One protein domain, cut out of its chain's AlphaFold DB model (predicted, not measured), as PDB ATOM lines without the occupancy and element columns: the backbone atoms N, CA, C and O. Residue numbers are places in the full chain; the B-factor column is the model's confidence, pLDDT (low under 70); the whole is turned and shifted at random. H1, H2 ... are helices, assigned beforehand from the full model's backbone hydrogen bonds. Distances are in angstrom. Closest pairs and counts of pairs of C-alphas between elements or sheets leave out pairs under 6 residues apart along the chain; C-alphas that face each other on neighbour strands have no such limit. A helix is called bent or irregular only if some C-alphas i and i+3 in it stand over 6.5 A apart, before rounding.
ATOM      1  N   ARG A  41     234.916 153.071 170.223       88.56
ATOM      2  CA  ARG A  41     234.399 152.591 171.510       88.56
ATOM      3  C   ARG A  41     233.516 151.352 171.354       88.56
ATOM      4  O   ARG A  41     233.789 150.339 171.991       88.56
ATOM      5  N   GLU A  42     232.505 151.399 170.486       90.19
ATOM      6  CA  GLU A  42     231.576 150.276 170.278       90.19
ATOM      7  C   GLU A  42     232.302 149.022 169.791       90.19
ATOM      8  O   GLU A  42     232.092 147.923 170.303       90.19
ATOM      9  N   ALA A  43     233.209 149.179 168.826       90.50
ATOM     10  CA  ALA A  43     233.989 148.068 168.303       90.50
ATOM     11  C   ALA A  43     234.955 147.480 169.342       90.50
ATOM     12  O   ALA A  43     235.183 146.268 169.342       90.50
ATOM     13  N   LEU A  44     235.508 148.311 170.236       91.81
ATOM     14  CA  LEU A  44     236.304 147.836 171.364       91.81
ATOM     15  C   LEU A  44     235.449 147.031 172.344       91.81
ATOM     16  O   LEU A  44     235.897 145.983 172.805       91.81
ATOM     17  N   ASP A  45     234.227 147.466 172.652       92.25
ATOM     18  CA  ASP A  45     233.367 146.715 173.566       92.25
ATOM     19  C   ASP A  45     232.876 145.402 172.922       92.25
ATOM     20  O   ASP A  45     232.956 144.357 173.571       92.25
ATOM     21  N   ILE A  46     232.539 145.391 171.623       92.06
ATOM     22  CA  ILE A  46     232.301 144.161 170.836       92.06
ATOM     23  C   ILE A  46     233.530 143.234 170.881       92.06
ATOM     24  O   ILE A  46     233.402 142.023 171.077       92.06
ATOM     25  N   PHE A  47     234.738 143.783 170.722       92.88
ATOM     26  CA  PHE A  47     235.985 143.020 170.771       92.88
ATOM     27  C   PHE A  47     236.250 142.413 172.152       92.88
ATOM     28  O   PHE A  47     236.584 141.230 172.249       92.88
ATOM     29  N   VAL A  48     236.079 143.191 173.223       93.69
ATOM     30  CA  VAL A  48     236.280 142.717 174.597       93.69
ATOM     31  C   VAL A  48     235.226 141.675 174.974       93.69
ATOM     32  O   VAL A  48     235.583 140.677 175.595       93.69
ATOM     33  N   GLN A  49     233.965 141.835 174.557       92.81
ATOM     34  CA  GLN A  49     232.926 140.813 174.739       92.81
ATOM     35  C   GLN A  49     233.283 139.510 174.010       92.81
ATOM     36  O   GLN A  49     233.263 138.443 174.627       92.81
ATOM     37  N   ALA A  50     233.706 139.588 172.743       92.75
ATOM     38  CA  ALA A  50     234.165 138.423 171.986       92.75
ATOM     39  C   ALA A  50     235.342 137.721 172.692       92.75
ATOM     40  O   ALA A  50     235.281 136.520 172.951       92.75
ATOM     41  N   LYS A  51     236.375 138.464 173.111       92.44
ATOM     42  CA  LYS A  51     237.528 137.893 173.831       92.44
ATOM     43  C   LYS A  51     237.198 137.371 175.229       92.44
ATOM     44  O   LYS A  51     237.817 136.401 175.662       92.44
ATOM     45  N   LYS A  52     236.201 137.939 175.910       93.81
ATOM     46  CA  LYS A  52     235.664 137.388 177.160       93.81
ATOM     47  C   LYS A  52     234.991 136.032 176.914       93.81
ATOM     48  O   LYS A  52     235.226 135.109 177.685       93.81
ATOM     49  N   SER A  53     234.230 135.890 175.824       92.44
ATOM     50  CA  SER A  53     233.595 134.616 175.437       92.44
ATOM     51  C   SER A  53     234.600 133.537 175.002       92.44
ATOM     52  O   SER A  53     234.381 132.360 175.259       92.44
ATOM     53  N   GLU A  54     235.743 133.936 174.431       91.31
ATOM     54  CA  GLU A  54     236.874 133.042 174.125       91.31
ATOM     55  C   GLU A  54     237.673 132.600 175.374       91.31
ATOM     56  O   GLU A  54     238.585 131.783 175.256       91.31
ATOM     57  N   GLY A  55     237.388 133.145 176.566       93.25
ATOM     58  CA  GLY A  55     238.111 132.818 177.802       93.25
ATOM     59  C   GLY A  55     239.462 133.532 177.979       93.25
ATOM     60  O   GLY A  55     240.332 133.044 178.702       93.25
ATOM     61  N   VAL A  56     239.678 134.687 177.336       94.19
ATOM     62  CA  VAL A  56     240.925 135.461 177.490       94.19
ATOM     63  C   VAL A  56     241.061 136.027 178.912       94.19
ATOM     64  O   VAL A  56     240.123 136.597 179.470       94.19
ATOM     65  N   ARG A  57     242.269 135.919 179.488       94.44
ATOM     66  CA  ARG A  57     242.590 136.402 180.846       94.44
ATOM     67  C   ARG A  57     242.275 137.902 181.016       94.44
ATOM     68  O   ARG A  57     242.648 138.697 180.148       94.44
ATOM     69  N   PRO A  58     241.721 138.338 182.168       92.56
ATOM     70  CA  PRO A  58     241.310 139.730 182.383       92.56
ATOM     71  C   PRO A  58     242.474 140.727 182.289       92.56
ATOM     72  O   PRO A  58     242.300 141.831 181.776       92.56
ATOM     73  N   ARG A  59     243.689 140.319 182.687       92.81
ATOM     74  CA  ARG A  59     244.909 141.131 182.543       92.81
ATOM     75  C   ARG A  59     245.147 141.555 181.087       92.81
ATOM     76  O   ARG A  59     245.430 142.725 180.855       92.81
ATOM     77  N   THR A  60     244.968 140.635 180.140       93.12
ATOM     78  CA  THR A  60     245.145 140.865 178.698       93.12
ATOM     79  C   THR A  60     244.013 141.710 178.109       93.12
ATOM     80  O   THR A  60     244.260 142.534 177.233       93.12
ATOM     81  N   LEU A  61     242.782 141.572 178.620       93.50
ATOM     82  CA  LEU A  61     241.673 142.461 178.252       93.50
ATOM     83  C   LEU A  61     241.958 143.918 178.662       93.50
ATOM     84  O   LEU A  61     241.638 144.835 177.909       93.50
ATOM     85  N   SER A  62     242.603 144.132 179.815       93.81
ATOM     86  CA  SER A  62     243.067 145.460 180.240       93.81
ATOM     87  C   SER A  62     244.155 146.016 179.308       93.81
ATOM     88  O   SER A  62     244.049 147.155 178.857       93.81
ATOM     89  N   ASP A  63     245.140 145.197 178.914       91.69
ATOM     90  CA  ASP A  63     246.176 145.618 177.953       91.69
ATOM     91  C   ASP A  63     245.572 146.033 176.600       91.69
ATOM     92  O   ASP A  63     245.969 147.052 176.035       91.69
ATOM     93  N   TYR A  64     244.554 145.315 176.105       92.44
ATOM     94  CA  TYR A  64     243.820 145.706 174.898       92.44
ATOM     95  C   TYR A  64     243.121 147.065 175.037       92.44
ATOM     96  O   TYR A  64     243.210 147.884 174.117       92.44
ATOM     97  N   ARG A  65     242.474 147.339 176.182       92.62
ATOM     98  CA  ARG A  65     241.870 148.655 176.459       92.62
ATOM     99  C   ARG A  65     242.929 149.758 176.465       92.62
ATOM    100  O   ARG A  65     242.745 150.776 175.801       92.62
ATOM    101  N   GLN A  66     244.073 149.524 177.109       91.69
ATOM    102  CA  GLN A  66     245.170 150.491 177.154       91.69
ATOM    103  C   GLN A  66     245.790 150.749 175.771       91.69
ATOM    104  O   GLN A  66     246.105 151.888 175.433       91.69
ATOM    105  N   HIS A  67     245.947 149.715 174.939       91.25
ATOM    106  CA  HIS A  67     246.441 149.871 173.568       91.25
ATOM    107  C   HIS A  67     245.494 150.687 172.685       91.25
ATOM    108  O   HIS A  67     245.977 151.447 171.848       91.25
ATOM    109  N   MET A  68     244.177 150.556 172.881       90.88
ATOM    110  CA  MET A  68     243.196 151.369 172.161       90.88
ATOM    111  C   MET A  68     243.154 152.809 172.663       90.88
ATOM    112  O   MET A  68     243.079 153.712 171.840       90.88
ATOM    113  N   LYS A  69     243.285 153.039 173.980       90.25
ATOM    114  CA  LYS A  69     243.386 154.395 174.545       90.25
ATOM    115  C   LYS A  69     244.501 155.193 173.865       90.25
ATOM    116  O   LYS A  69     244.260 156.302 173.417       90.25
ATOM    117  N   TYR A  70     245.678 154.589 173.685       89.00
ATOM    118  CA  TYR A  70     246.799 155.237 172.999       89.00
ATOM    119  C   TYR A  70     246.581 155.494 171.498       89.00
ATOM    120  O   TYR A  70     247.234 156.374 170.947       89.00
ATOM    121  N   LEU A  71     245.724 154.714 170.828       90.50
ATOM    122  CA  LEU A  71     245.341 154.990 169.441       90.50
ATOM    123  C   LEU A  71     244.307 156.120 169.385       90.50
ATOM    124  O   LEU A  71     244.425 156.991 168.538       90.50
ATOM    125  N   ALA A  72     243.340 156.131 170.305       89.75
ATOM    126  CA  ALA A  72     242.353 157.200 170.417       89.75
ATOM    127  C   ALA A  72     243.009 158.548 170.760       89.75
ATOM    128  O   ALA A  72     242.714 159.525 170.092       89.75
ATOM    129  N   GLU A  73     243.955 158.581 171.710       89.69
ATOM    130  CA  GLU A  73     244.777 159.765 172.019       89.69
ATOM    131  C   GLU A  73     245.454 160.327 170.754       89.69
ATOM    132  O   GLU A  73     245.325 161.511 170.468       89.69
ATOM    133  N   PHE A  74     246.103 159.467 169.958       90.94
ATOM    134  CA  PHE A  74     246.730 159.860 168.690       90.94
ATOM    135  C   PHE A  74     245.713 160.376 167.656       90.94
ATOM    136  O   PHE A  74     245.947 161.401 167.024       90.94
ATOM    137  N   LEU A  75     244.575 159.698 167.481       91.19
ATOM    138  CA  LEU A  75     243.549 160.138 166.530       91.19
ATOM    139  C   LEU A  75     242.931 161.480 166.949       91.19
ATOM    140  O   LEU A  75     242.732 162.335 166.101       91.19
ATOM    141  N   THR A  76     242.701 161.714 168.244       90.12
ATOM    142  CA  THR A  76     242.216 163.013 168.743       90.12
ATOM    143  C   THR A  76     243.231 164.145 168.527       90.12
ATOM    144  O   THR A  76     242.820 165.282 168.323       90.12
ATOM    145  N   GLU A  77     244.536 163.850 168.555       89.50
ATOM    146  CA  GLU A  77     245.616 164.832 168.358       89.50
ATOM    147  C   GLU A  77     245.842 165.191 166.871       89.50
ATOM    148  O   GLU A  77     246.075 166.359 166.564       89.50
ATOM    149  N   PHE A  78     245.763 164.218 165.950       89.00
ATOM    150  CA  PHE A  78     246.146 164.405 164.536       89.00
ATOM    151  C   PHE A  78     245.003 164.297 163.511       89.00
ATOM    152  O   PHE A  78     245.151 164.825 162.414       89.00
ATOM    153  N   TYR A  79     243.902 163.615 163.843       90.19
ATOM    154  CA  TYR A  79     242.813 163.260 162.916       90.19
ATOM    155  C   TYR A  79     241.427 163.317 163.605       90.19
ATOM    156  O   TYR A  79     240.738 162.292 163.705       90.19
ATOM    157  N   PRO A  80     241.013 164.479 164.152       86.50
ATOM    158  CA  PRO A  80     239.814 164.606 164.993       86.50
ATOM    159  C   PRO A  80     238.499 164.246 164.277       86.50
ATOM    160  O   PRO A  80     237.522 163.857 164.922       86.50
ATOM    161  N   GLU A  81     238.462 164.327 162.947       86.94
ATOM    162  CA  GLU A  81     237.343 163.885 162.116       86.94
ATOM    163  C   GLU A  81     237.126 162.356 162.135       86.94
ATOM    164  O   GLU A  81     235.999 161.882 161.942       86.94
ATOM    165  N   ILE A  82     238.161 161.563 162.432       85.81
ATOM    166  CA  ILE A  82     238.133 160.100 162.306       85.81
ATOM    167  C   ILE A  82     237.619 159.442 163.587       85.81
ATOM    168  O   ILE A  82     238.364 159.071 164.494       85.81
ATOM    169  N   ASN A  83     236.307 159.216 163.622       83.88
ATOM    170  CA  ASN A  83     235.615 158.577 164.749       83.88
ATOM    171  C   ASN A  83     235.233 157.103 164.504       83.88
ATOM    172  O   ASN A  83     234.775 156.421 165.427       83.88
ATOM    173  N   VAL A  84     235.430 156.594 163.284       86.69
ATOM    174  CA  VAL A  84     234.921 155.296 162.805       86.69
ATOM    175  C   VAL A  84     236.068 154.372 162.378       86.69
ATOM    176  O   VAL A  84     237.003 154.783 161.699       86.69
ATOM    177  N   ILE A  85     235.993 153.083 162.732       84.94
ATOM    178  CA  ILE A  85     237.075 152.114 162.450       84.94
ATOM    179  C   ILE A  85     237.206 151.733 160.973       84.94
ATOM    180  O   ILE A  85     238.286 151.321 160.549       84.94
ATOM    181  N   GLN A  86     236.130 151.824 160.187       83.50
ATOM    182  CA  GLN A  86     236.214 151.594 158.742       83.50
ATOM    183  C   GLN A  86     237.069 152.641 158.021       83.50
ATOM    184  O   GLN A  86     237.687 152.297 157.015       83.50
ATOM    185  N   ASP A  87     237.148 153.855 158.562       85.75
ATOM    186  CA  ASP A  87     237.818 154.996 157.935       85.75
ATOM    187  C   ASP A  87     239.335 155.007 158.239       85.75
ATOM    188  O   ASP A  87     240.081 155.852 157.752       85.75
ATOM    189  N   LEU A  88     239.822 154.022 159.009       87.00
ATOM    190  CA  LEU A  88     241.235 153.850 159.335       87.00
ATOM    191  C   LEU A  88     242.024 153.311 158.122       87.00
ATOM    192  O   LEU A  88     242.164 152.096 157.929       87.00
ATOM    193  N   THR A  89     242.541 154.230 157.306       89.25
ATOM    194  CA  THR A  89     243.397 153.942 156.145       89.25
ATOM    195  C   THR A  89     244.765 153.379 156.551       89.25
ATOM    196  O   THR A  89     245.175 153.394 157.714       89.25
ATOM    197  N   THR A  90     245.511 152.861 155.571       91.00
ATOM    198  CA  THR A  90     246.900 152.430 155.784       91.00
ATOM    199  C   THR A  90     247.828 153.589 156.134       91.00
ATOM    200  O   THR A  90     248.742 153.385 156.925       91.00
ATOM    201  N   GLU A  91     247.585 154.782 155.592       92.44
ATOM    202  CA  GLU A  91     248.405 155.985 155.805       92.44
ATOM    203  C   GLU A  91     248.387 156.399 157.280       92.44
ATOM    204  O   GLU A  91     249.436 156.409 157.916       92.44
ATOM    205  N   ILE A  92     247.199 156.513 157.883       91.88
ATOM    206  CA  ILE A  92     247.029 156.821 159.316       91.88
ATOM    207  C   ILE A  92     247.745 155.789 160.211       91.88
ATOM    208  O   ILE A  92     248.278 156.117 161.272       91.88
ATOM    209  N   ILE A  93     247.795 154.516 159.795       92.38
ATOM    210  CA  ILE A  93     248.537 153.469 160.516       92.38
ATOM    211  C   ILE A  93     250.056 153.666 160.374       92.38
ATOM    212  O   ILE A  93     250.786 153.405 161.334       92.38
ATOM    213  N   HIS A  94     250.545 154.122 159.219       92.31
ATOM    214  CA  HIS A  94     251.949 154.496 159.031       92.31
ATOM    215  C   HIS A  94     252.321 155.724 159.874       92.31
ATOM    216  O   HIS A  94     253.323 155.672 160.591       92.31
ATOM    217  N   ASP A  95     251.483 156.758 159.894       93.00
ATOM    218  CA  ASP A  95     251.696 157.963 160.703       93.00
ATOM    219  C   ASP A  95     251.674 157.652 162.202       93.00
ATOM    220  O   ASP A  95     252.543 158.107 162.949       93.00
ATOM    221  N   TYR A  96     250.779 156.761 162.647       93.06
ATOM    222  CA  TYR A  96     250.789 156.251 164.019       93.06
ATOM    223  C   TYR A  96     252.105 155.532 164.363       93.06
ATOM    224  O   TYR A  96     252.629 155.684 165.467       93.06
ATOM    225  N   ILE A  97     252.691 154.767 163.433       92.12
ATOM    226  CA  ILE A  97     253.998 154.120 163.646       92.12
ATOM    227  C   ILE A  97     255.113 155.167 163.765       92.12
ATOM    228  O   ILE A  97     255.960 155.037 164.651       92.12
ATOM    229  N   ILE A  98     255.108 156.203 162.921       91.56
ATOM    230  CA  ILE A  98     256.075 157.312 162.963       91.56
ATOM    231  C   ILE A  98     255.954 158.064 164.298       91.56
ATOM    232  O   ILE A  98     256.941 158.206 165.022       91.56
ATOM    233  N   TYR A  99     254.738 158.432 164.707       90.88
ATOM    234  CA  TYR A  99     254.449 159.060 166.000       90.88
ATOM    235  C   TYR A  99     254.975 158.241 167.192       90.88
ATOM    236  O   TYR A  99     255.651 158.783 168.074       90.88
ATOM    237  N   LEU A 100     254.729 156.923 167.204       88.56
ATOM    238  CA  LEU A 100     255.216 156.028 168.261       88.56
ATOM    239  C   LEU A 100     256.745 155.867 168.288       88.56
ATOM    240  O   LEU A 100     257.284 155.542 169.352       88.56
ATOM    241  N   LYS A 101     257.434 156.042 167.155       87.12
ATOM    242  CA  LYS A 101     258.901 155.989 167.085       87.12
ATOM    243  C   LYS A 101     259.559 157.304 167.482       87.12
ATOM    244  O   LYS A 101     260.543 157.269 168.205       87.12
ATOM    245  N   ASP A 102     259.048 158.430 166.997       81.62
ATOM    246  CA  ASP A 102     259.854 159.653 166.923       81.62
ATOM    247  C   ASP A 102     259.346 160.753 167.877       81.62
ATOM    248  O   ASP A 102     260.142 161.523 168.418       81.62
ATOM    249  N   ARG A 103     258.028 160.810 168.138       72.75
ATOM    250  CA  ARG A 103     257.396 161.867 168.957       72.75
ATOM    251  C   ARG A 103     257.072 161.429 170.383       72.75
ATOM    252  O   ARG A 103     257.243 162.207 171.316       72.75
ATOM    253  N   ARG A 104     256.614 160.189 170.575       71.06
ATOM    254  CA  ARG A 104     256.093 159.739 171.874       71.06
ATOM    255  C   ARG A 104     257.209 159.392 172.863       71.06
ATOM    256  O   ARG A 104     257.888 158.374 172.711       71.06
ATOM    257  N   THR A 105     257.355 160.183 173.923       65.75
ATOM    258  CA  THR A 105     258.194 159.827 175.076       65.75
ATOM    259  C   THR A 105     257.509 158.745 175.927       65.75
ATOM    260  O   THR A 105     256.289 158.764 176.133       65.75
ATOM    261  N   PRO A 106     258.245 157.731 176.413       63.03
ATOM    262  CA  PRO A 106     257.706 156.793 177.388       63.03
ATOM    263  C   PRO A 106     257.610 157.461 178.772       63.03
ATOM    264  O   PRO A 106     258.570 158.067 179.236       63.03
ATOM    265  N   TYR A 107     256.467 157.279 179.444       60.03
ATOM    266  CA  TYR A 107     256.158 157.798 180.791       60.03
ATOM    267  C   TYR A 107     256.014 159.326 180.934       60.03
ATOM    268  O   TYR A 107     256.137 159.821 182.048       60.03
ATOM    269  N   SER A 108     255.685 160.046 179.855       58.75
ATOM    270  CA  SER A 108     255.289 161.465 179.908       58.75
ATOM    271  C   SER A 108     254.258 161.739 181.017       58.75
ATOM    272  O   SER A 108     253.180 161.133 181.001       58.75
ATOM    273  N   GLY A 109     254.570 162.646 181.944       61.22
ATOM    274  CA  GLY A 109     253.719 163.000 183.084       61.22
ATOM    275  C   GLY A 109     253.926 162.144 184.340       61.22
ATOM    276  O   GLY A 109     253.036 162.088 185.187       61.22
ATOM    277  N   ILE A 110     255.063 161.450 184.477       64.19
ATOM    278  CA  ILE A 110     255.473 160.793 185.730       64.19
ATOM    279  C   ILE A 110     256.890 161.258 186.074       64.19
ATOM    280  O   ILE A 110     257.862 160.664 185.606       64.19
ATOM    281  N   GLU A 111     256.992 162.273 186.938       57.44
ATOM    282  CA  GLU A 111     258.224 163.013 187.289       57.44
ATOM    283  C   GLU A 111     259.450 162.123 187.568       57.44
ATOM    284  O   GLU A 111     260.572 162.469 187.218       57.44
ATOM    285  N   ASN A 112     259.238 160.931 188.137       59.78
ATOM    286  CA  ASN A 112     260.300 159.999 188.533       59.78
ATOM    287  C   ASN A 112     260.544 158.831 187.547       59.78
ATOM    288  O   ASN A 112     261.204 157.851 187.901       59.78
ATOM    289  N   ARG A 113     259.967 158.855 186.333       60.00
ATOM    290  CA  ARG A 113     260.146 157.792 185.312       60.00
ATOM    291  C   ARG A 113     260.320 158.283 183.878       60.00
ATOM    292  O   ARG A 113     260.464 157.442 182.982       60.00
ATOM    293  N   GLU A 114     260.317 159.589 183.645       58.06
ATOM    294  CA  GLU A 114     260.551 160.137 182.313       58.06
ATOM    295  C   GLU A 114     261.931 159.713 181.793       58.06
ATOM    296  O   GLU A 114     262.939 159.773 182.498       58.06
ATOM    297  N   ARG A 115     261.985 159.236 180.546       60.91
ATOM    298  CA  ARG A 115     263.251 158.914 179.875       60.91
ATOM    299  C   ARG A 115     263.498 159.921 178.768       60.91
ATOM    300  O   ARG A 115     262.666 160.073 177.881       60.91
ATOM    301  N   ALA A 116     264.694 160.506 178.759       59.75
ATOM    302  CA  ALA A 116     265.140 161.418 177.704       59.75
ATOM    303  C   ALA A 116     265.204 160.763 176.304       59.75
ATOM    304  O   ALA A 116     265.164 161.459 175.290       59.75
ATOM    305  N   GLN A 117     265.277 159.426 176.223       62.97
ATOM    306  CA  GLN A 117     265.145 158.711 174.952       62.97
ATOM    307  C   GLN A 117     263.708 158.795 174.423       62.97
ATOM    308  O   GLN A 117     262.791 158.151 174.938       62.97
ATOM    309  N   LYS A 118     263.549 159.571 173.349       67.25
ATOM    310  CA  LYS A 118     262.333 159.643 172.535       67.25
ATOM    311  C   LYS A 118     262.069 158.286 171.869       67.25
ATOM    312  O   LYS A 118     263.005 157.638 171.401       67.25
ATOM    313  N   GLY A 119     260.799 157.886 171.812       77.12
ATOM    314  CA  GLY A 119     260.357 156.699 171.084       77.12
ATOM    315  C   GLY A 119     260.101 155.448 171.919       77.12
ATOM    316  O   GLY A 119     260.686 155.206 172.975       77.12
ATOM    317  N   LEU A 120     259.205 154.601 171.410       84.75
ATOM    318  CA  LEU A 120     258.953 153.266 171.945       84.75
ATOM    319  C   LEU A 120     259.840 152.212 171.275       84.75
ATOM    320  O   LEU A 120     260.136 152.276 170.085       84.75
ATOM    321  N   SER A 121     260.174 151.155 172.025       86.75
ATOM    322  CA  SER A 121     260.856 149.993 171.445       86.75
ATOM    323  C   SER A 121     260.031 149.378 170.306       86.75
ATOM    324  O   SER A 121     258.806 149.241 170.414       86.75
ATOM    325  N   ALA A 122     260.705 148.921 169.246       89.56
ATOM    326  CA  ALA A 122     260.056 148.272 168.105       89.56
ATOM    327  C   ALA A 122     259.181 147.070 168.519       89.56
ATOM    328  O   ALA A 122     258.129 146.827 167.928       89.56
ATOM    329  N   ASN A 123     259.557 146.345 169.581       90.69
ATOM    330  CA  ASN A 123     258.739 145.268 170.141       90.69
ATOM    331  C   ASN A 123     257.402 145.793 170.704       90.69
ATOM    332  O   ASN A 123     256.342 145.246 170.402       90.69
ATOM    333  N   THR A 124     257.428 146.895 171.460       90.00
ATOM    334  CA  THR A 124     256.216 147.526 172.010       90.00
ATOM    335  C   THR A 124     255.288 148.028 170.900       90.00
ATOM    336  O   THR A 124     254.073 147.847 170.989       90.00
ATOM    337  N   ILE A 125     255.849 148.612 169.834       91.62
ATOM    338  CA  ILE A 125     255.093 149.043 168.647       91.62
ATOM    339  C   ILE A 125     254.435 147.828 167.974       91.62
ATOM    340  O   ILE A 125     253.223 147.814 167.761       91.62
ATOM    341  N   ASN A 126     255.193 146.752 167.746       94.38
ATOM    342  CA  ASN A 126     254.677 145.512 167.162       94.38
ATOM    343  C   ASN A 126     253.546 144.874 167.991       94.38
ATOM    344  O   ASN A 126     252.586 144.360 167.416       94.38
ATOM    345  N   ILE A 127     253.605 144.922 169.327       92.19
ATOM    346  CA  ILE A 127     252.521 144.430 170.200       92.19
ATOM    347  C   ILE A 127     251.230 145.250 170.008       92.19
ATOM    348  O   ILE A 127     250.143 144.669 169.889       92.19
ATOM    349  N   ARG A 128     251.335 146.581 169.891       91.75
ATOM    350  CA  ARG A 128     250.188 147.466 169.605       91.75
ATOM    351  C   ARG A 128     249.581 147.175 168.229       91.75
ATOM    352  O   ARG A 128     248.377 146.946 168.135       91.75
ATOM    353  N   LEU A 129     250.406 147.077 167.183       93.00
ATOM    354  CA  LEU A 129     249.953 146.759 165.821       93.00
ATOM    355  C   LEU A 129     249.291 145.374 165.726       93.00
ATOM    356  O   LEU A 129     248.274 145.208 165.052       93.00
ATOM    357  N   ARG A 130     249.820 144.370 166.440       92.19
ATOM    358  CA  ARG A 130     249.202 143.035 166.540       92.19
ATOM    359  C   ARG A 130     247.835 143.088 167.216       92.19
ATOM    360  O   ARG A 130     246.924 142.393 166.764       92.19
ATOM    361  N   THR A 131     247.677 143.908 168.253       92.12
ATOM    362  CA  THR A 131     246.383 144.147 168.911       92.12
ATOM    363  C   THR A 131     245.383 144.779 167.946       92.12
ATOM    364  O   THR A 131     244.318 144.201 167.738       92.12
ATOM    365  N   LEU A 132     245.754 145.877 167.278       91.19
ATOM    366  CA  LEU A 132     244.911 146.558 166.287       91.19
ATOM    367  C   LEU A 132     244.462 145.600 165.172       91.19
ATOM    368  O   LEU A 132     243.269 145.425 164.939       91.19
ATOM    369  N   ARG A 133     245.406 144.867 164.566       91.38
ATOM    370  CA  ARG A 133     245.119 143.850 163.539       91.38
ATOM    371  C   ARG A 133     244.172 142.755 164.034       91.38
ATOM    372  O   ARG A 133     243.341 142.266 163.265       91.38
ATOM    373  N   THR A 134     244.317 142.336 165.292       91.81
ATOM    374  CA  THR A 134     243.460 141.307 165.891       91.81
ATOM    375  C   THR A 134     242.045 141.841 166.080       91.81
ATOM    376  O   THR A 134     241.117 141.182 165.617       91.81
ATOM    377  N   MET A 135     241.891 143.047 166.643       89.75
ATOM    378  CA  MET A 135     240.599 143.718 166.813       89.75
ATOM    379  C   MET A 135     239.863 143.866 165.476       89.75
ATOM    380  O   MET A 135     238.737 143.381 165.345       89.75
ATOM    381  N   SER A 136     240.506 144.455 164.460       87.88
ATOM    382  CA  SER A 136     239.895 144.672 163.140       87.88
ATOM    383  C   SER A 136     239.443 143.360 162.488       87.88
ATOM    384  O   SER A 136     238.398 143.314 161.839       87.88
ATOM    385  N   ARG A 137     240.195 142.265 162.686       89.81
ATOM    386  CA  ARG A 137     239.804 140.925 162.221       89.81
ATOM    387  C   ARG A 137     238.592 140.389 162.983       89.81
ATOM    388  O   ARG A 137     237.677 139.876 162.346       89.81
ATOM    389  N   THR A 138     238.586 140.469 164.312       89.06
ATOM    390  CA  THR A 138     237.484 139.945 165.134       89.06
ATOM    391  C   THR A 138     236.191 140.719 164.931       89.06
ATOM    392  O   THR A 138     235.168 140.088 164.717       89.06
ATOM    393  N   VAL A 139     236.224 142.055 164.887       87.50
ATOM    394  CA  VAL A 139     235.029 142.885 164.655       87.50
ATOM    395  C   VAL A 139     234.412 142.551 163.293       87.50
ATOM    396  O   VAL A 139     233.226 142.236 163.205       87.50
ATOM    397  N   ARG A 140     235.240 142.476 162.239       86.31
ATOM    398  CA  ARG A 140     234.811 142.040 160.899       86.31
ATOM    399  C   ARG A 140     234.234 140.618 160.896       86.31
ATOM    400  O   ARG A 140     233.280 140.355 160.167       86.31
ATOM    401  N   GLN A 141     234.788 139.706 161.696       86.06
ATOM    402  CA  GLN A 141     234.264 138.346 161.831       86.06
ATOM    403  C   GLN A 141     232.911 138.321 162.552       86.06
ATOM    404  O   GLN A 141     232.001 137.657 162.069       86.06
ATOM    405  N   THR A 142     232.747 139.058 163.653       84.38
ATOM    406  CA  THR A 142     231.488 139.129 164.412       84.38
ATOM    407  C   THR A 142     230.351 139.687 163.555       84.38
ATOM    408  O   THR A 142     229.278 139.090 163.508       84.38
ATOM    409  N   ILE A 143     230.606 140.764 162.798       82.94
ATOM    410  CA  ILE A 143     229.635 141.343 161.850       82.94
ATOM    411  C   ILE A 143     229.201 140.299 160.807       82.94
ATOM    412  O   ILE A 143     228.006 140.108 160.572       82.94
ATOM    413  N   ARG A 144     230.160 139.569 160.217       81.38
ATOM    414  CA  ARG A 144     229.881 138.501 159.240       81.38
ATOM    415  C   ARG A 144     229.082 137.345 159.845       81.38
ATOM    416  O   ARG A 144     228.112 136.908 159.233       81.38
ATOM    417  N   SER A 145     229.451 136.878 161.039       80.06
ATOM    418  CA  SER A 145     228.762 135.783 161.732       80.06
ATOM    419  C   SER A 145     227.324 136.145 162.128       80.06
ATOM    420  O   SER A 145     226.432 135.309 162.012       80.06
ATOM    421  N   ASN A 146     227.064 137.392 162.539       72.31
ATOM    422  CA  ASN A 146     225.701 137.840 162.844       72.31
ATOM    423  C   ASN A 146     224.817 137.820 161.578       72.31
ATOM    424  O   ASN A 146     223.716 137.272 161.577       72.31
ATOM    425  N   ARG A 147     225.357 138.301 160.448       61.94
ATOM    426  CA  ARG A 147     224.671 138.305 159.143       61.94
ATOM    427  C   ARG A 147     224.341 136.895 158.625       61.94
ATOM    428  O   ARG A 147     223.344 136.734 157.921       61.94
ATOM    429  N   THR A 148     225.136 135.869 158.947       60.12
ATOM    430  CA  THR A 148     224.831 134.476 158.563       60.12
ATOM    431  C   THR A 148     223.839 133.804 159.512       60.12
ATOM    432  O   THR A 148     222.951 133.098 159.033       60.12
ATOM    433  N   ALA A 149     223.910 134.066 160.822       59.72
ATOM    434  CA  ALA A 149     222.957 133.541 161.803       59.72
ATOM    435  C   ALA A 149     221.505 133.935 161.466       59.72
ATOM    436  O   ALA A 149     220.627 133.067 161.395       59.72
ATOM    437  N   SER A 150     221.265 135.213 161.146       57.16
ATOM    438  CA  SER A 150     219.942 135.710 160.740       57.16
ATOM    439  C   SER A 150     219.405 135.033 159.471       57.16
ATOM    440  O   SER A 150     218.209 134.768 159.376       57.16
ATOM    441  N   ARG A 151     220.273 134.694 158.503       54.34
ATOM    442  CA  ARG A 151     219.865 134.020 157.252       54.34
ATOM    443  C   ARG A 151     219.453 132.561 157.470       54.34
ATOM    444  O   ARG A 151     218.575 132.070 156.763       54.34
ATOM    445  N   THR A 152     220.058 131.869 158.435       54.34
ATOM    446  CA  THR A 152     219.767 130.452 158.710       54.34
ATOM    447  C   THR A 152     218.442 130.270 159.457       54.34
ATOM    448  O   THR A 152     217.659 129.391 159.095       54.34
ATOM    449  N   LEU A 153     218.137 131.137 160.431       52.72
ATOM    450  CA  LEU A 153     216.894 131.083 161.222       52.72
ATOM    451  C   LEU A 153     215.616 131.156 160.363       52.72
ATOM    452  O   LEU A 153     214.628 130.484 160.663       52.72
ATOM    453  N   CYS A 154     215.640 131.894 159.248       51.47
ATOM    454  CA  CYS A 154     214.508 131.971 158.318       51.47
ATOM    455  C   CYS A 154     214.250 130.673 157.526       51.47
ATOM    456  O   CYS A 154     213.139 130.484 157.027       51.47
ATOM    457  N   ARG A 155     215.228 129.760 157.400       46.75
ATOM    458  CA  ARG A 155     215.075 128.529 156.598       46.75
ATOM    459  C   ARG A 155     214.350 127.413 157.360       46.75
ATOM    460  O   ARG A 155     213.568 126.677 156.762       46.75
TER     461      ARG A 155
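This is residues 41 to 155 of the 199 residues of the protein "Phage integrase SAM-like domain-containing protein" of Paenactinomyces guangxiensis (UniProt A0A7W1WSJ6). One long helix, H4, is crossed near its middle by a pair of helices, H1 and H2, set side by side and running opposite ways, while a shorter helix, H3, stands near the first end of H4. The last part of H4, residues 144 to 153, sticks out as a bare arm with residues 154 and 155, and at the other end of the length residues 108 to 113 of a long loop stick out. The printed part has 115 residues, with four named helices in the order H1, H2, H3, H4 and no named strand; its class is all helix. It is loose, with a radius of gyration of the C-alphas of 16.9 A, and spans 63 by 32 by 21 A.

H1, residues 41 to 53, touches H2, residues 58 to 78, at a shallow tilt of 15 degrees, opposite ways; the closest C-alphas are those of Val 48 and Leu 61, 6.5 A apart. The two form a helical hairpin, and H2 touches H1 with residues 61 to 68 alone. H3, residues 90 to 103, is close to H2 but not clearly touching, about perpendicular at 86 degrees; the closest C-alphas, of Phe 74 and Tyr 96, are 7.2 A apart. H1 and H3 are apart. H4, residues 122 to 153, is the hub and touches the three other helices. With residues 135 to 139 alone it touches H1, about perpendicular at 81 degrees; the closest C-alphas, of Phe 47 and Met 135, are 6.1 A apart. Its residues 128 to 132 alone touch residues 64 to 68 of H2, about perpendicular at 78 degrees, and the closest C-alphas, of His 67 and Arg 128, are 6.0 A apart. H3 and H4 only just touch, with 3 pairs of C-alphas within 8 A, the closest those of Leu 100 and Ile 125 at 7.0 A; they form a helical hairpin at a shallow tilt of 29 degrees, opposite ways. The helix packing is part aligned, part crossed: of 4 touching pairs, 2 are at a shallow tilt. In H1, H2 and H3 every O i to N i+4 pair is within hydrogen-bond range; in H4 27 of 28 are.

H1 begins at C-alpha 41, (234.399, 152.591, 171.510), and measures 18.4 A from first to last C-alpha. H2 measures 30.8 A. H3 measures 19.3 A and is neither bent nor irregular, but only just: C-alphas 100 and 103 are 6.3 A apart. H4 measures 47.0 A, from C-alpha 122 at (260.056, 148.272, 168.105) to C-alpha 153 at (216.894, 131.083, 161.222).

The two C-alphas farthest apart, of Asn 112 and Arg 155, are 63.7 A apart. The printed part has no cut. The link from H1 to H2 is tight; those from H2 to H3, 11 residues, and from H3 to H4, 18 residues, are long. Mean pLDDT of the printed part is 83.2, and it is under 70 in residues 105 to 118 and 147 to 155.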